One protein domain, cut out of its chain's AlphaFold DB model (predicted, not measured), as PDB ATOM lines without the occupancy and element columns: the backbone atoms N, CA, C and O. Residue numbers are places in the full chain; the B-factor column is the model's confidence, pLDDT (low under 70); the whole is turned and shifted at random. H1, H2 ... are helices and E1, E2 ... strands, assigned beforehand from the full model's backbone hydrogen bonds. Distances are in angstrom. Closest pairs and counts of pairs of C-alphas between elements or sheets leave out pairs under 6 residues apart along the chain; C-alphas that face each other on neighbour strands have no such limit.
ATOM      1  N   ILE A   2     150.047 163.777 102.869       86.88
ATOM      2  CA  ILE A   2     150.760 164.127 101.619       86.88
ATOM      3  C   ILE A   2     151.861 163.119 101.244       86.88
ATOM      4  O   ILE A   2     151.907 162.656 100.111       86.88
ATOM      5  N   LEU A   3     152.657 162.655 102.216       87.88
ATOM      6  CA  LEU A   3     153.643 161.582 102.002       87.88
ATOM      7  C   LEU A   3     153.038 160.267 101.485       87.88
ATOM      8  O   LEU A   3     153.699 159.535 100.755       87.88
ATOM      9  N   TYR A   4     151.805 159.945 101.887       87.88
ATOM     10  CA  TYR A   4     151.113 158.755 101.396       87.88
ATOM     11  C   TYR A   4     150.709 158.940  99.934       87.88
ATOM     12  O   TYR A   4     150.975 158.058  99.123       87.88
ATOM     13  N   VAL A   5     150.127 160.097  99.595       88.31
ATOM     14  CA  VAL A   5     149.766 160.433  98.210       88.31
ATOM     15  C   VAL A   5     151.005 160.375  97.319       88.31
ATOM     16  O   VAL A   5     151.013 159.617  96.359       88.31
ATOM     17  N   SER A   6     152.083 161.050  97.727       87.44
ATOM     18  CA  SER A   6     153.367 161.091  97.014       87.44
ATOM     19  C   SER A   6     153.941 159.714  96.671       87.44
ATOM     20  O   SER A   6     154.609 159.562  95.654       87.44
ATOM     21  N   ARG A   7     153.730 158.713  97.533       89.06
ATOM     22  CA  ARG A   7     154.352 157.387  97.394       89.06
ATOM     23  C   ARG A   7     153.445 156.336  96.771       89.06
ATOM     24  O   ARG A   7     153.955 155.364  96.225       89.06
ATOM     25  N   TYR A   8     152.131 156.472  96.933       88.81
ATOM     26  CA  TYR A   8     151.193 155.367  96.712       88.81
ATOM     27  C   TYR A   8     149.955 155.741  95.902       88.81
ATOM     28  O   TYR A   8     149.076 154.895  95.737       88.81
ATOM     29  N   GLN A   9     149.825 156.986  95.451       88.00
ATOM     30  CA  GLN A   9     148.744 157.401  94.562       88.00
ATOM     31  C   GLN A   9     149.340 157.848  93.226       88.00
ATOM     32  O   GLN A   9     150.438 158.389  93.184       88.00
ATOM     33  N   GLU A  10     148.613 157.622  92.133       87.19
ATOM     34  CA  GLU A  10     149.060 158.001  90.780       87.19
ATOM     35  C   GLU A  10     148.905 159.507  90.498       87.19
ATOM     36  O   GLU A  10     149.336 159.994  89.457       87.19
ATOM     37  N   THR A  11     148.284 160.255  91.416       86.44
ATOM     38  CA  THR A  11     148.066 161.700  91.291       86.44
ATOM     39  C   THR A  11     149.162 162.499  91.987       86.44
ATOM     40  O   THR A  11     149.504 162.237  93.141       86.44
ATOM     41  N   SER A  12     149.627 163.547  91.309       88.25
ATOM     42  CA  SER A  12     150.446 164.617  91.889       88.25
ATOM     43  C   SER A  12     149.620 165.852  92.255       88.25
ATOM     44  O   SER A  12     150.183 166.882  92.593       88.25
ATOM     45  N   CYS A  13     148.289 165.783  92.190       89.94
ATOM     46  CA  CYS A  13     147.401 166.884  92.556       89.94
ATOM     47  C   CYS A  13     146.620 166.526  93.821       89.94
ATOM     48  O   CYS A  13     145.930 165.502  93.863       89.94
ATOM     49  N   VAL A  14     146.696 167.384  94.838       90.75
ATOM     50  CA  VAL A  14     145.979 167.243  96.108       90.75
ATOM     51  C   VAL A  14     145.134 168.482  96.357       90.75
ATOM     52  O   VAL A  14     145.626 169.601  96.305       90.75
ATOM     53  N   LYS A  15     143.859 168.278  96.690       90.75
ATOM     54  CA  LYS A  15     142.958 169.343  97.136       90.75
ATOM     55  C   LYS A  15     142.721 169.174  98.632       90.75
ATOM     56  O   LYS A  15     142.133 168.183  99.058       90.75
ATOM     57  N   ILE A  16     143.217 170.113  99.428       89.88
ATOM     58  CA  ILE A  16     142.947 170.194 100.861       89.88
ATOM     59  C   ILE A  16     141.637 170.952 101.023       89.88
ATOM     60  O   ILE A  16     141.513 172.086 100.570       89.88
ATOM     61  N   VAL A  17     140.655 170.320 101.660       90.56
ATOM     62  CA  VAL A  17     139.331 170.912 101.859       90.56
ATOM     63  C   VAL A  17     139.125 171.210 103.335       90.56
ATOM     64  O   VAL A  17     139.283 170.324 104.175       90.56
ATOM     65  N   HIS A  18     138.768 172.453 103.643       88.00
ATOM     66  CA  HIS A  18     138.457 172.907 104.991       88.00
ATOM     67  C   HIS A  18     136.995 173.354 105.067       88.00
ATOM     68  O   HIS A  18     136.582 174.263 104.350       88.00
ATOM     69  N   PHE A  19     136.220 172.698 105.929       88.88
ATOM     70  CA  PHE A  19     134.834 173.059 106.210       88.88
ATOM     71  C   PHE A  19     134.799 174.074 107.354       88.88
ATOM     72  O   PHE A  19     135.282 173.783 108.449       88.88
ATOM     73  N   LEU A  20     134.245 175.253 107.086       85.56
ATOM     74  CA  LEU A  20     133.997 176.305 108.063       85.56
ATOM     75  C   LEU A  20     132.536 176.241 108.501       85.56
ATOM     76  O   LEU A  20     131.627 176.533 107.725       85.56
ATOM     77  N   GLU A  21     132.316 175.884 109.763       79.94
ATOM     78  CA  GLU A  21     130.996 175.979 110.378       79.94
ATOM     79  C   GLU A  21     130.702 177.433 110.755       79.94
ATOM     80  O   GLU A  21     131.408 178.037 111.566       79.94
ATOM     81  N   GLU A  22     129.637 178.002 110.183       63.75
ATOM     82  CA  GLU A  22     129.031 179.204 110.744       63.75
ATOM     83  C   GLU A  22     128.388 178.830 112.082       63.75
ATOM     84  O   GLU A  22     127.254 178.352 112.148       63.75
ATOM     85  N   GLU A  23     129.108 179.053 113.178       53.09
ATOM     86  CA  GLU A  23     128.465 179.054 114.482       53.09
ATOM     87  C   GLU A  23     127.473 180.226 114.555       53.09
ATOM     88  O   GLU A  23     127.838 181.409 114.587       53.09
ATOM     89  N   ALA A  24     126.185 179.882 114.598       43.34
ATOM     90  CA  ALA A  24     125.094 180.805 114.851       43.34
ATOM     91  C   ALA A  24     125.234 181.422 116.257       43.34
ATOM     92  O   ALA A  24     124.728 180.881 117.236       43.34
ATOM     93  N   GLY A  25     125.913 182.569 116.360       45.47
ATOM     94  CA  GLY A  25     125.953 183.371 117.593       45.47
ATOM     95  C   GLY A  25     127.321 183.891 118.032       45.47
ATOM     96  O   GLY A  25     127.458 184.357 119.161       45.47
ATOM     97  N   VAL A  26     128.336 183.837 117.177       44.56
ATOM     98  CA  VAL A  26     129.695 184.179 117.591       44.56
ATOM     99  C   VAL A  26     129.983 185.694 117.525       44.56
ATOM    100  O   VAL A  26     129.753 186.316 116.478       44.56
ATOM    101  N   PRO A  27     130.518 186.315 118.604       39.97
ATOM    102  CA  PRO A  27     130.872 187.733 118.628       39.97
ATOM    103  C   PRO A  27     131.908 188.068 117.551       39.97
ATOM    104  O   PRO A  27     132.789 187.266 117.242       39.97
ATOM    105  N   SER A  28     131.850 189.288 117.023       48.12
ATOM    106  CA  SER A  28     132.707 189.826 115.953       48.12
ATOM    107  C   SER A  28     134.225 189.652 116.160       48.12
ATOM    108  O   SER A  28     134.977 189.752 115.194       48.12
ATOM    109  N   GLU A  29     134.678 189.344 117.378       45.94
ATOM    110  CA  GLU A  29     136.076 189.052 117.719       45.94
ATOM    111  C   GLU A  29     136.524 187.628 117.332       45.94
ATOM    112  O   GLU A  29     137.656 187.449 116.891       45.94
ATOM    113  N   LEU A  30     135.653 186.609 117.375       40.62
ATOM    114  CA  LEU A  30     136.021 185.260 116.908       40.62
ATOM    115  C   LEU A  30     136.004 185.162 115.372       40.62
ATOM    116  O   LEU A  30     136.685 184.311 114.808       40.62
ATOM    117  N   LYS A  31     135.285 186.058 114.679       41.41
ATOM    118  CA  LYS A  31     135.406 186.205 113.216       41.41
ATOM    119  C   LYS A  31     136.830 186.607 112.810       41.41
ATOM    120  O   LYS A  31     137.289 186.230 111.736       41.41
ATOM    121  N   ALA A  32     137.562 187.311 113.680       44.34
ATOM    122  CA  ALA A  32     138.990 187.553 113.483       44.34
ATOM    123  C   ALA A  32     139.826 186.273 113.688       44.34
ATOM    124  O   ALA A  32     140.797 186.074 112.968       44.34
ATOM    125  N   ASN A  33     139.418 185.365 114.585       42.19
ATOM    126  CA  ASN A  33     140.056 184.052 114.765       42.19
ATOM    127  C   ASN A  33     139.772 183.074 113.613       42.19
ATOM    128  O   ASN A  33     140.652 182.289 113.278       42.19
ATOM    129  N   ALA A  34     138.609 183.157 112.960       43.12
ATOM    130  CA  ALA A  34     138.349 182.450 111.703       43.12
ATOM    131  C   ALA A  34     139.315 182.919 110.595       43.12
ATOM    132  O   ALA A  34     139.976 182.098 109.971       43.12
ATOM    133  N   LYS A  35     139.550 184.236 110.485       43.38
ATOM    134  CA  LYS A  35     140.636 184.809 109.660       43.38
ATOM    135  C   LYS A  35     142.043 184.342 110.069       43.38
ATOM    136  O   LYS A  35     142.947 184.231 109.240       43.38
ATOM    137  N   THR A  36     142.265 184.065 111.352       44.88
ATOM    138  CA  THR A  36     143.521 183.473 111.844       44.88
ATOM    139  C   THR A  36     143.644 181.994 111.453       44.88
ATOM    140  O   THR A  36     144.751 181.552 111.146       44.88
ATOM    141  N   SER A  37     142.534 181.244 111.390       48.59
ATOM    142  CA  SER A  37     142.482 179.892 110.807       48.59
ATOM    143  C   SER A  37     142.827 179.922 109.317       48.59
ATOM    144  O   SER A  37     143.637 179.109 108.867       48.59
ATOM    145  N   ASP A  38     142.340 180.927 108.581       57.81
ATOM    146  CA  ASP A  38     142.742 181.162 107.187       57.81
ATOM    147  C   ASP A  38     144.260 181.389 107.093       57.81
ATOM    148  O   ASP A  38     144.942 180.764 106.285       57.81
ATOM    149  N   THR A  39     144.838 182.172 108.011       59.00
ATOM    150  CA  THR A  39     146.288 182.448 108.029       59.00
ATOM    151  C   THR A  39     147.119 181.204 108.373       59.00
ATOM    152  O   THR A  39     148.196 180.997 107.813       59.00
ATOM    153  N   LEU A  40     146.662 180.358 109.302       61.38
ATOM    154  CA  LEU A  40     147.341 179.101 109.641       61.38
ATOM    155  C   LEU A  40     147.261 178.091 108.493       61.38
ATOM    156  O   LEU A  40     148.250 177.410 108.217       61.38
ATOM    157  N   THR A  41     146.125 178.038 107.802       66.38
ATOM    158  CA  THR A  41     145.901 177.137 106.667       66.38
ATOM    159  C   THR A  41     146.723 177.569 105.453       66.38
ATOM    160  O   THR A  41     147.402 176.740 104.850       66.38
ATOM    161  N   GLU A  42     146.787 178.870 105.157       68.50
ATOM    162  CA  GLU A  42     147.671 179.421 104.121       68.50
ATOM    163  C   GLU A  42     149.156 179.187 104.435       68.50
ATOM    164  O   GLU A  42     149.950 178.869 103.549       68.50
ATOM    165  N   ARG A  43     149.562 179.323 105.705       75.31
ATOM    166  CA  ARG A  43     150.942 179.029 106.120       75.31
ATOM    167  C   ARG A  43     151.272 177.550 105.988       75.31
ATOM    168  O   ARG A  43     152.378 177.228 105.563       75.31
ATOM    169  N   LEU A  44     150.337 176.669 106.340       72.00
ATOM    170  CA  LEU A  44     150.501 175.233 106.153       72.00
ATOM    171  C   LEU A  44     150.640 174.897 104.666       72.00
ATOM    172  O   LEU A  44     151.525 174.124 104.318       72.00
ATOM    173  N   LEU A  45     149.837 175.522 103.799       75.69
ATOM    174  CA  LEU A  45     149.926 175.335 102.353       75.69
ATOM    175  C   LEU A  45     151.314 175.713 101.822       75.69
ATOM    176  O   LEU A  45     151.944 174.894 101.168       75.69
ATOM    177  N   LYS A  46     151.847 176.883 102.202       80.75
ATOM    178  CA  LYS A  46     153.202 177.305 101.795       80.75
ATOM    179  C   LYS A  46     154.285 176.316 102.215       80.75
ATOM    180  O   LYS A  46     155.164 175.996 101.427       80.75
ATOM    181  N   VAL A  47     154.213 175.815 103.450       84.38
ATOM    182  CA  VAL A  47     155.166 174.811 103.944       84.38
ATOM    183  C   VAL A  47     155.043 173.506 103.159       84.38
ATOM    184  O   VAL A  47     156.052 172.859 102.889       84.38
ATOM    185  N   LEU A  48     153.824 173.100 102.803       83.44
ATOM    186  CA  LEU A  48     153.599 171.883 102.031       83.44
ATOM    187  C   LEU A  48     154.073 172.027 100.579       83.44
ATOM    188  O   LEU A  48     154.716 171.101 100.093       83.44
ATOM    189  N   ASP A  49     153.835 173.166  99.931       81.75
ATOM    190  CA  ASP A  49     154.332 173.448  98.579       81.75
ATOM    191  C   ASP A  49     155.868 173.459  98.536       81.75
ATOM    192  O   ASP A  49     156.476 172.864  97.648       81.75
ATOM    193  N   GLU A  50     156.520 174.076  99.531       86.44
ATOM    194  CA  GLU A  50     157.985 174.069  99.652       86.44
ATOM    195  C   GLU A  50     158.542 172.664  99.928       86.44
ATOM    196  O   GLU A  50     159.594 172.291  99.402       86.44
ATOM    197  N   ALA A  51     157.856 171.872 100.756       87.31
ATOM    198  CA  ALA A  51     158.294 170.528 101.123       87.31
ATOM    199  C   ALA A  51     158.035 169.481 100.025       87.31
ATOM    200  O   ALA A  51     158.740 168.471  99.971       87.31
ATOM    201  N   PHE A  52     157.033 169.698  99.169       88.06
ATOM    202  CA  PHE A  52     156.586 168.753  98.144       88.06
ATOM    203  C   PHE A  52     156.407 169.434  96.775       88.06
ATOM    204  O   PHE A  52     155.302 169.433  96.241       88.06
ATOM    205  N   PRO A  53     157.487 169.939  96.147       88.12
ATOM    206  CA  PRO A  53     157.404 170.700  94.893       88.12
ATOM    207  C   PRO A  53     156.882 169.887  93.695       88.12
ATOM    208  O   PRO A  53     156.468 170.450  92.686       88.12
ATOM    209  N   GLU A  54     156.915 168.559  93.795       88.44
ATOM    210  CA  GLU A  54     156.407 167.628  92.777       88.44
ATOM    211  C   GLU A  54     154.882 167.430  92.872       88.44
ATOM    212  O   GLU A  54     154.293 166.774  92.014       88.44
ATOM    213  N   ILE A  55     154.236 167.964  93.918       89.62
ATOM    214  CA  ILE A  55     152.798 167.845  94.164       89.62
ATOM    215  C   ILE A  55     152.164 169.232  94.088       89.62
ATOM    216  O   ILE A  55     152.544 170.141  94.814       89.62
ATOM    217  N   THR A  56     151.153 169.387  93.239       90.19
ATOM    218  CA  THR A  56     150.292 170.573  93.228       90.19
ATOM    219  C   THR A  56     149.285 170.471  94.365       90.19
ATOM    220  O   THR A  56     148.513 169.508  94.417       90.19
ATOM    221  N   ILE A  57     149.285 171.450  95.269       88.12
ATOM    222  CA  ILE A  57     148.383 171.478  96.419       88.12
ATOM    223  C   ILE A  57     147.453 172.686  96.299       88.12
ATOM    224  O   ILE A  57     147.893 173.829  96.278       88.12
ATOM    225  N   ASP A  58     146.149 172.425  96.253       87.44
ATOM    226  CA  ASP A  58     145.115 173.461  96.284       87.44
ATOM    227  C   ASP A  58     144.435 173.487  97.654       87.44
ATOM    228  O   ASP A  58     144.205 172.438  98.262       87.44
ATOM    229  N   LEU A  59     144.017 174.673  98.098       85.19
ATOM    230  CA  LEU A  59     143.135 174.844  99.251       85.19
ATOM    231  C   LEU A  59     141.722 175.221  98.795       85.19
ATOM    232  O   LEU A  59     141.539 176.172  98.040       85.19
ATOM    233  N   ILE A  60     140.721 174.498  99.296       88.00
ATOM    234  CA  ILE A  60     139.299 174.788  99.094       88.00
ATOM    235  C   ILE A  60     138.659 175.025 100.457       88.00
ATOM    236  O   ILE A  60     138.711 174.164 101.334       88.00
ATOM    237  N   ILE A  61     138.025 176.181 100.615       86.44
ATOM    238  CA  ILE A  61     137.252 176.525 101.806       86.44
ATOM    239  C   ILE A  61     135.769 176.350 101.484       86.44
ATOM    240  O   ILE A  61     135.288 176.850 100.467       86.44
ATOM    241  N   VAL A  62     135.054 175.621 102.339       87.69
ATOM    242  CA  VAL A  62     133.621 175.349 102.200       87.69
ATOM    243  C   VAL A  62     132.900 175.909 103.420       87.69
ATOM    244  O   VAL A  62     133.100 175.421 104.527       87.69
ATOM    245  N   GLU A  63     132.047 176.911 103.221       88.94
ATOM    246  CA  GLU A  63     131.206 177.506 104.273       88.94
ATOM    247  C   GLU A  63     130.000 176.602 104.576       88.94
ATOM    248  O   GLU A  63     128.864 176.870 104.188       88.94
ATOM    249  N   ALA A  64     130.262 175.457 105.202       88.75
ATOM    250  CA  ALA A  64     129.251 174.497 105.611       88.75
ATOM    251  C   ALA A  64     129.792 173.580 106.716       88.75
ATOM    252  O   ALA A  64     131.001 173.469 106.911       88.75
ATOM    253  N   SER A  65     128.902 172.850 107.392       91.81
ATOM    254  CA  SER A  65     129.313 171.824 108.355       91.81
ATOM    255  C   SER A  65     129.894 170.580 107.693       91.81
ATOM    256  O   SER A  65     129.494 170.190 106.591       91.81
ATOM    257  N   PHE A  66     130.822 169.922 108.386       92.19
ATOM    258  CA  PHE A  66     131.386 168.658 107.921       92.19
ATOM    259  C   PHE A  66     130.414 167.510 108.226       92.19
ATOM    260  O   PHE A  66     130.324 167.020 109.352       92.19
ATOM    261  N   ASN A  67     129.659 167.083 107.212       94.38
ATOM    262  CA  ASN A  67     128.671 166.008 107.319       94.38
ATOM    263  C   ASN A  67     128.579 165.192 106.010       94.38
ATOM    264  O   ASN A  67     129.028 165.671 104.965       94.38
ATOM    265  N   PRO A  68     127.977 163.985 106.030       96.44
ATOM    266  CA  PRO A  68     127.865 163.123 104.851       96.44
ATOM    267  C   PRO A  68     127.227 163.784 103.625       96.44
ATOM    268  O   PRO A  68     127.730 163.622 102.514       96.44
ATOM    269  N   CYS A  69     126.169 164.577 103.811       96.75
ATOM    270  CA  CYS A  69     125.487 165.257 102.707       96.75
ATOM    271  C   CYS A  69     126.410 166.261 102.007       96.75
ATOM    272  O   CYS A  69     126.491 166.282 100.779       96.75
ATOM    273  N   ASN A  70     127.145 167.057 102.783       96.31
ATOM    274  CA  ASN A  70     128.061 168.060 102.254       96.31
ATOM    275  C   ASN A  70     129.309 167.427 101.625       96.31
ATOM    276  O   ASN A  70     129.795 167.921 100.609       96.31
ATOM    277  N   VAL A  71     129.796 166.305 102.164       96.31
ATOM    278  CA  VAL A  71     130.884 165.528 101.547       96.31
ATOM    279  C   VAL A  71     130.444 164.932 100.206       96.31
ATOM    280  O   VAL A  71     131.181 165.028  99.226       96.31
ATOM    281  N   ALA A  72     129.228 164.387 100.119       96.69
ATOM    282  CA  ALA A  72     128.675 163.881  98.864       96.69
ATOM    283  C   ALA A  72     128.467 165.002  97.827       96.69
ATOM    284  O   ALA A  72     128.798 164.829  96.653       96.69
ATOM    285  N   ALA A  73     127.974 166.167  98.259       97.12
ATOM    286  CA  ALA A  73     127.826 167.339  97.399       97.12
ATOM    287  C   ALA A  73     129.185 167.831  96.876       97.12
ATOM    288  O   ALA A  73     129.331 168.085  95.684       97.12
ATOM    289  N   LEU A  74     130.199 167.898  97.741       96.56
ATOM    290  CA  LEU A  74     131.565 168.255  97.363       96.56
ATOM    291  C   LEU A  74     132.148 167.273  96.338       96.56
ATOM    292  O   LEU A  74     132.716 167.702  95.337       96.56
ATOM    293  N   ALA A  75     131.989 165.968  96.566       97.06
ATOM    294  CA  ALA A  75     132.427 164.923  95.643       97.06
ATOM    295  C   ALA A  75     131.795 165.075  94.256       97.06
ATOM    296  O   ALA A  75     132.492 164.986  93.246       97.06
ATOM    297  N   HIS A  76     130.497 165.381  94.211       97.31
ATOM    298  CA  HIS A  76     129.791 165.660  92.967       97.31
ATOM    299  C   HIS A  76     130.300 166.940  92.286       97.31
ATOM    300  O   HIS A  76     130.569 166.926  91.091       97.31
ATOM    301  N   CYS A  77     130.480 168.035  93.031       96.69
ATOM    302  CA  CYS A  77     130.963 169.309  92.487       96.69
ATOM    303  C   CYS A  77     132.399 169.242  91.951       96.69
ATOM    304  O   CYS A  77     132.728 169.953  91.007       96.69
ATOM    305  N   LEU A  78     133.257 168.424  92.565       95.25
ATOM    306  CA  LEU A  78     134.644 168.243  92.135       95.25
ATOM    307  C   LEU A  78     134.815 167.134  91.092       95.25
ATOM    308  O   LEU A  78     135.919 166.981  90.582       95.25
ATOM    309  N   GLU A  79     133.766 166.355  90.811       96.75
ATOM    310  CA  GLU A  79     133.829 165.131  89.999       96.75
ATOM    311  C   GLU A  79     134.862 164.112  90.528       96.75
ATOM    312  O   GLU A  79     135.490 163.366  89.778       96.75
ATOM    313  N   ILE A  80     135.036 164.059  91.855       94.62
ATOM    314  CA  ILE A  80     135.961 163.148  92.538       94.62
ATOM    315  C   ILE A  80     135.143 162.199  93.418       94.62
ATOM    316  O   ILE A  80     134.504 162.659  94.364       94.62
ATOM    317  N   PRO A  81     135.171 160.875  93.180       95.31
ATOM    318  CA  PRO A  81     134.517 159.911  94.059       95.31
ATOM    319  C   PRO A  81     135.036 159.998  95.499       95.31
ATOM    320  O   PRO A  81     136.244 160.097  95.722       95.31
ATOM    321  N   THR A  82     134.148 159.860  96.489       95.50
ATOM    322  CA  THR A  82     134.522 159.857  97.918       95.50
ATOM    323  C   THR A  82     135.554 158.778  98.259       95.50
ATOM    324  O   THR A  82     136.412 158.996  99.109       95.50
ATOM    325  N   SER A  83     135.580 157.667  97.515       93.38
ATOM    326  CA  SER A  83     136.586 156.604  97.645       93.38
ATOM    327  C   SER A  83     138.024 157.042  97.330       93.38
ATOM    328  O   SER A  83     138.969 156.358  97.723       93.38
ATOM    329  N   LEU A  84     138.210 158.152  96.608       92.94
ATOM    330  CA  LEU A  84     139.514 158.772  96.343       92.94
ATOM    331  C   LEU A  84     139.842 159.898  97.333       92.94
ATOM    332  O   LEU A  84     140.935 160.460  97.286       92.94
ATOM    333  N   MET A  85     138.917 160.225  98.233       94.38
ATOM    334  CA  MET A  85     139.115 161.229  99.268       94.38
ATOM    335  C   MET A  85     139.670 160.599 100.539       94.38
ATOM    336  O   MET A  85     139.399 159.442 100.874       94.38
ATOM    337  N   PHE A  86     140.420 161.408 101.277       92.69
ATOM    338  CA  PHE A  86     141.016 161.024 102.543       92.69
ATOM    339  C   PHE A  86     140.538 161.948 103.651       92.69
ATOM    340  O   PHE A  86     140.396 163.151 103.447       92.69
ATOM    341  N   MET A  87     140.360 161.386 104.839       91.81
ATOM    342  CA  MET A  87     140.190 162.154 106.062       91.81
ATOM    343  C   MET A  87     141.069 161.590 107.175       91.81
ATOM    344  O   MET A  87     141.436 160.410 107.177       91.81
ATOM    345  N   SER A  88     141.397 162.444 108.137       87.06
ATOM    346  CA  SER A  88     141.948 161.997 109.413       87.06
ATOM    347  C   SER A  88     140.906 161.183 110.180       87.06
ATOM    348  O   SER A  88     139.704 161.326 109.949       87.06
ATOM    349  N   CYS A  89     141.361 160.344 111.111       87.94
ATOM    350  CA  CYS A  89     140.453 159.610 111.988       87.94
ATOM    351  C   CYS A  89     139.526 160.593 112.732       87.94
ATOM    352  O   CYS A  89     140.039 161.537 113.345       87.94
ATOM    353  N   PRO A  90     138.196 160.412 112.668       89.19
ATOM    354  CA  PRO A  90     137.272 161.259 113.406       89.19
ATOM    355  C   PRO A  90     137.437 161.073 114.923       89.19
ATOM    356  O   PRO A  90     137.899 160.032 115.392       89.19
ATOM    357  N   GLY A  91     137.060 162.094 115.697       87.00
ATOM    358  CA  GLY A  91     137.080 162.032 117.162       87.00
ATOM    359  C   GLY A  91     136.002 161.108 117.742       87.00
ATOM    360  O   GLY A  91     135.069 160.708 117.051       87.00
ATOM    361  N   GLU A  92     136.101 160.818 119.043       87.06
ATOM    362  CA  GLU A  92     135.201 159.897 119.763       87.06
ATOM    363  C   GLU A  92     133.712 160.286 119.670       87.06
ATOM    364  O   GLU A  92     132.842 159.422 119.621       87.06
ATOM    365  N   HIS A  93     133.418 161.585 119.589       89.94
ATOM    366  CA  HIS A  93     132.054 162.122 119.522       89.94
ATOM    367  C   HIS A  93     131.610 162.495 118.105       89.94
ATOM    368  O   HIS A  93     130.741 163.349 117.931       89.94
ATOM    369  N   PHE A  94     132.211 161.896 117.077       90.44
ATOM    370  CA  PHE A  94     131.802 162.157 115.704       90.44
ATOM    371  C   PHE A  94     130.386 161.608 115.447       90.44
ATOM    372  O   PHE A  94     130.158 160.409 115.623       90.44
ATOM    373  N   PRO A  95     129.416 162.455 115.051       93.12
ATOM    374  CA  PRO A  95     127.997 162.100 115.111       93.12
ATOM    375  C   PRO A  95     127.517 161.241 113.934       93.12
ATOM    376  O   PRO A  95     126.354 160.845 113.910       93.12
ATOM    377  N   TYR A  96     128.385 160.956 112.958       94.00
ATOM    378  CA  TYR A  96     128.028 160.223 111.745       94.00
ATOM    379  C   TYR A  96     128.777 158.887 111.652       94.00
ATOM    380  O   TYR A  96     129.966 158.822 111.980       94.00
ATOM    381  N   PRO A  97     128.136 157.817 111.152       92.31
ATOM    382  CA  PRO A  97     128.839 156.601 110.772       92.31
ATOM    383  C   PRO A  97     129.918 156.887 109.721       92.31
ATOM    384  O   PRO A  97     129.684 157.596 108.744       92.31
ATOM    385  N   ILE A  98     131.099 156.281 109.873       90.81
ATOM    386  CA  ILE A  98     132.201 156.423 108.902       90.81
ATOM    387  C   ILE A  98     131.778 155.929 107.507       90.81
ATOM    388  O   ILE A  98     132.193 156.495 106.496       90.81
ATOM    389  N   SER A  99     130.918 154.906 107.448       92.19
ATOM    390  CA  SER A  99     130.364 154.370 106.199       92.19
ATOM    391  C   SER A  99     129.638 155.417 105.361       92.19
ATOM    392  O   SER A  99     129.656 155.321 104.137       92.19
ATOM    393  N   ASP A 100     129.034 156.416 106.005       95.31
ATOM    394  CA  ASP A 100     128.177 157.395 105.335       95.31
ATOM    395  C   ASP A 100     129.001 158.459 104.605       95.31
ATOM    396  O   ASP A 100     128.530 159.065 103.647       95.31
ATOM    397  N   LEU A 101     130.255 158.665 105.018       95.00
ATOM    398  CA  LEU A 101     131.181 159.575 104.342       95.00
ATOM    399  C   LEU A 101     131.750 158.959 103.056       95.00
ATOM    400  O   LEU A 101     132.058 159.676 102.107       95.00
ATOM    401  N   GLY A 102     131.936 157.634 103.030       93.44
ATOM    402  CA  GLY A 102     132.555 156.918 101.908       93.44
ATOM    403  C   GLY A 102     134.032 157.260 101.665       93.44
ATOM    404  O   GLY A 102     134.592 156.859 100.645       93.44
ATOM    405  N   THR A 103     134.661 158.003 102.578       93.88
ATOM    406  CA  THR A 103     136.061 158.432 102.493       93.88
ATOM    407  C   THR A 103     137.001 157.406 103.117       93.88
ATOM    408  O   THR A 103     136.619 156.567 103.935       93.88
ATOM    409  N   ARG A 104     138.277 157.464 102.733       93.44
ATOM    410  CA  ARG A 104     139.326 156.624 103.316       93.44
ATOM    411  C   ARG A 104     139.916 157.309 104.542       93.44
ATOM    412  O   ARG A 104     140.243 158.494 104.503       93.44
ATOM    413  N   ILE A 105     140.128 156.550 105.611       92.31
ATOM    414  CA  ILE A 105     140.803 157.059 106.807       92.31
ATOM    415  C   ILE A 105     142.307 156.832 106.675       92.31
ATOM    416  O   ILE A 105     142.753 155.723 106.377       92.31
ATOM    417  N   ILE A 106     143.089 157.882 106.926       88.00
ATOM    418  CA  ILE A 106     144.536 157.784 107.137       88.00
ATOM    419  C   ILE A 106     144.831 158.186 108.581       88.00
ATOM    420  O   ILE A 106     144.550 159.311 108.993       88.00
ATOM    421  N   THR A 107     145.429 157.269 109.336       81.62
ATOM    422  CA  THR A 107     146.009 157.538 110.655       81.62
ATOM    423  C   THR A 107     147.506 157.824 110.514       81.62
ATOM    424  O   THR A 107     148.142 157.337 109.575       81.62
TER     425      THR A 107
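AT A GLANCE: This is residues 2 to 107 of the 108 residues of an uncharacterized protein of Moniliophthora perniciosa (strain FA553 / isolate CP02) (UniProt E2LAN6). What shape does the backbone make? There are two lobes: in one, the long helix H2 runs back alongside a ribbon of two strands, E1 and E2, with short H1 at the end where E1 begins; in the other, smaller one, H3 and H4 gather with the short strands E3 and E4. Residues 24 to 30 stick out from the first lobe. What is it built of? The 106 printed residues have four named helices and four named strands, in the order H1 E1 H2 E2 H3 E3 H4 E4, a mixed class with two parallel sheets, E1 E2 and E3 E4. It is only just compact, close to loose, with a radius of gyration of the C-alphas of 15.1 A and spans of 44 by 34 by 28 A.

HOW THE PARTS SIT: What comes first? The closest C-alphas of H1, residues 2 to 8, and E1, residues 13 to 19, are those of Ile 2 and Val 14, 7.9 A apart. E1, H2, residues 30 to 51, and E2, residues 56 to 62, form a strand-helix-strand unit, two parallel neighbour strands with a helix between, with a right-handed crossover. N 14 and O 56 are within hydrogen-bond range at 2.8 A. Where is H2? Its closest C-alpha pair with E2 is Asp 49 and Ile 57, 6.6 A; H2 and E1 are near each other, with 5 pairs within 10 A. What follows? E3, residues 86 to 88, H4, residues 98 to 101, and E4, residues 104 to 106, form another right-handed unit, with N 87 and O 104 at 2.9 A. H3, residues 68 to 78, and H4 touch, closest at the C-alphas of Pro 68 and Leu 101, 4.9 A. In H1, H2 and H3 every O i to N i+4 pair is within hydrogen-bond range; H4 is too short for one.

IN THESE COORDINATES: Where to look? H1 begins at C-alpha 2, (150.760, 164.127, 101.619), and E4 ends at C-alpha 106, (144.536, 157.784, 107.137). Which elements are long? From first to last C-alpha H2 measures 31.0 A, E1 19.6 A, E2 19.5 A and H3 15.3 A.

THE WHOLE: How large is it? The two C-alphas farthest apart, of Glu 10 and Pro 27, are 44.6 A apart. Is it unbroken and sure? The printed part has no cut and no long link; pLDDT is under 70 at residues 22 to 42.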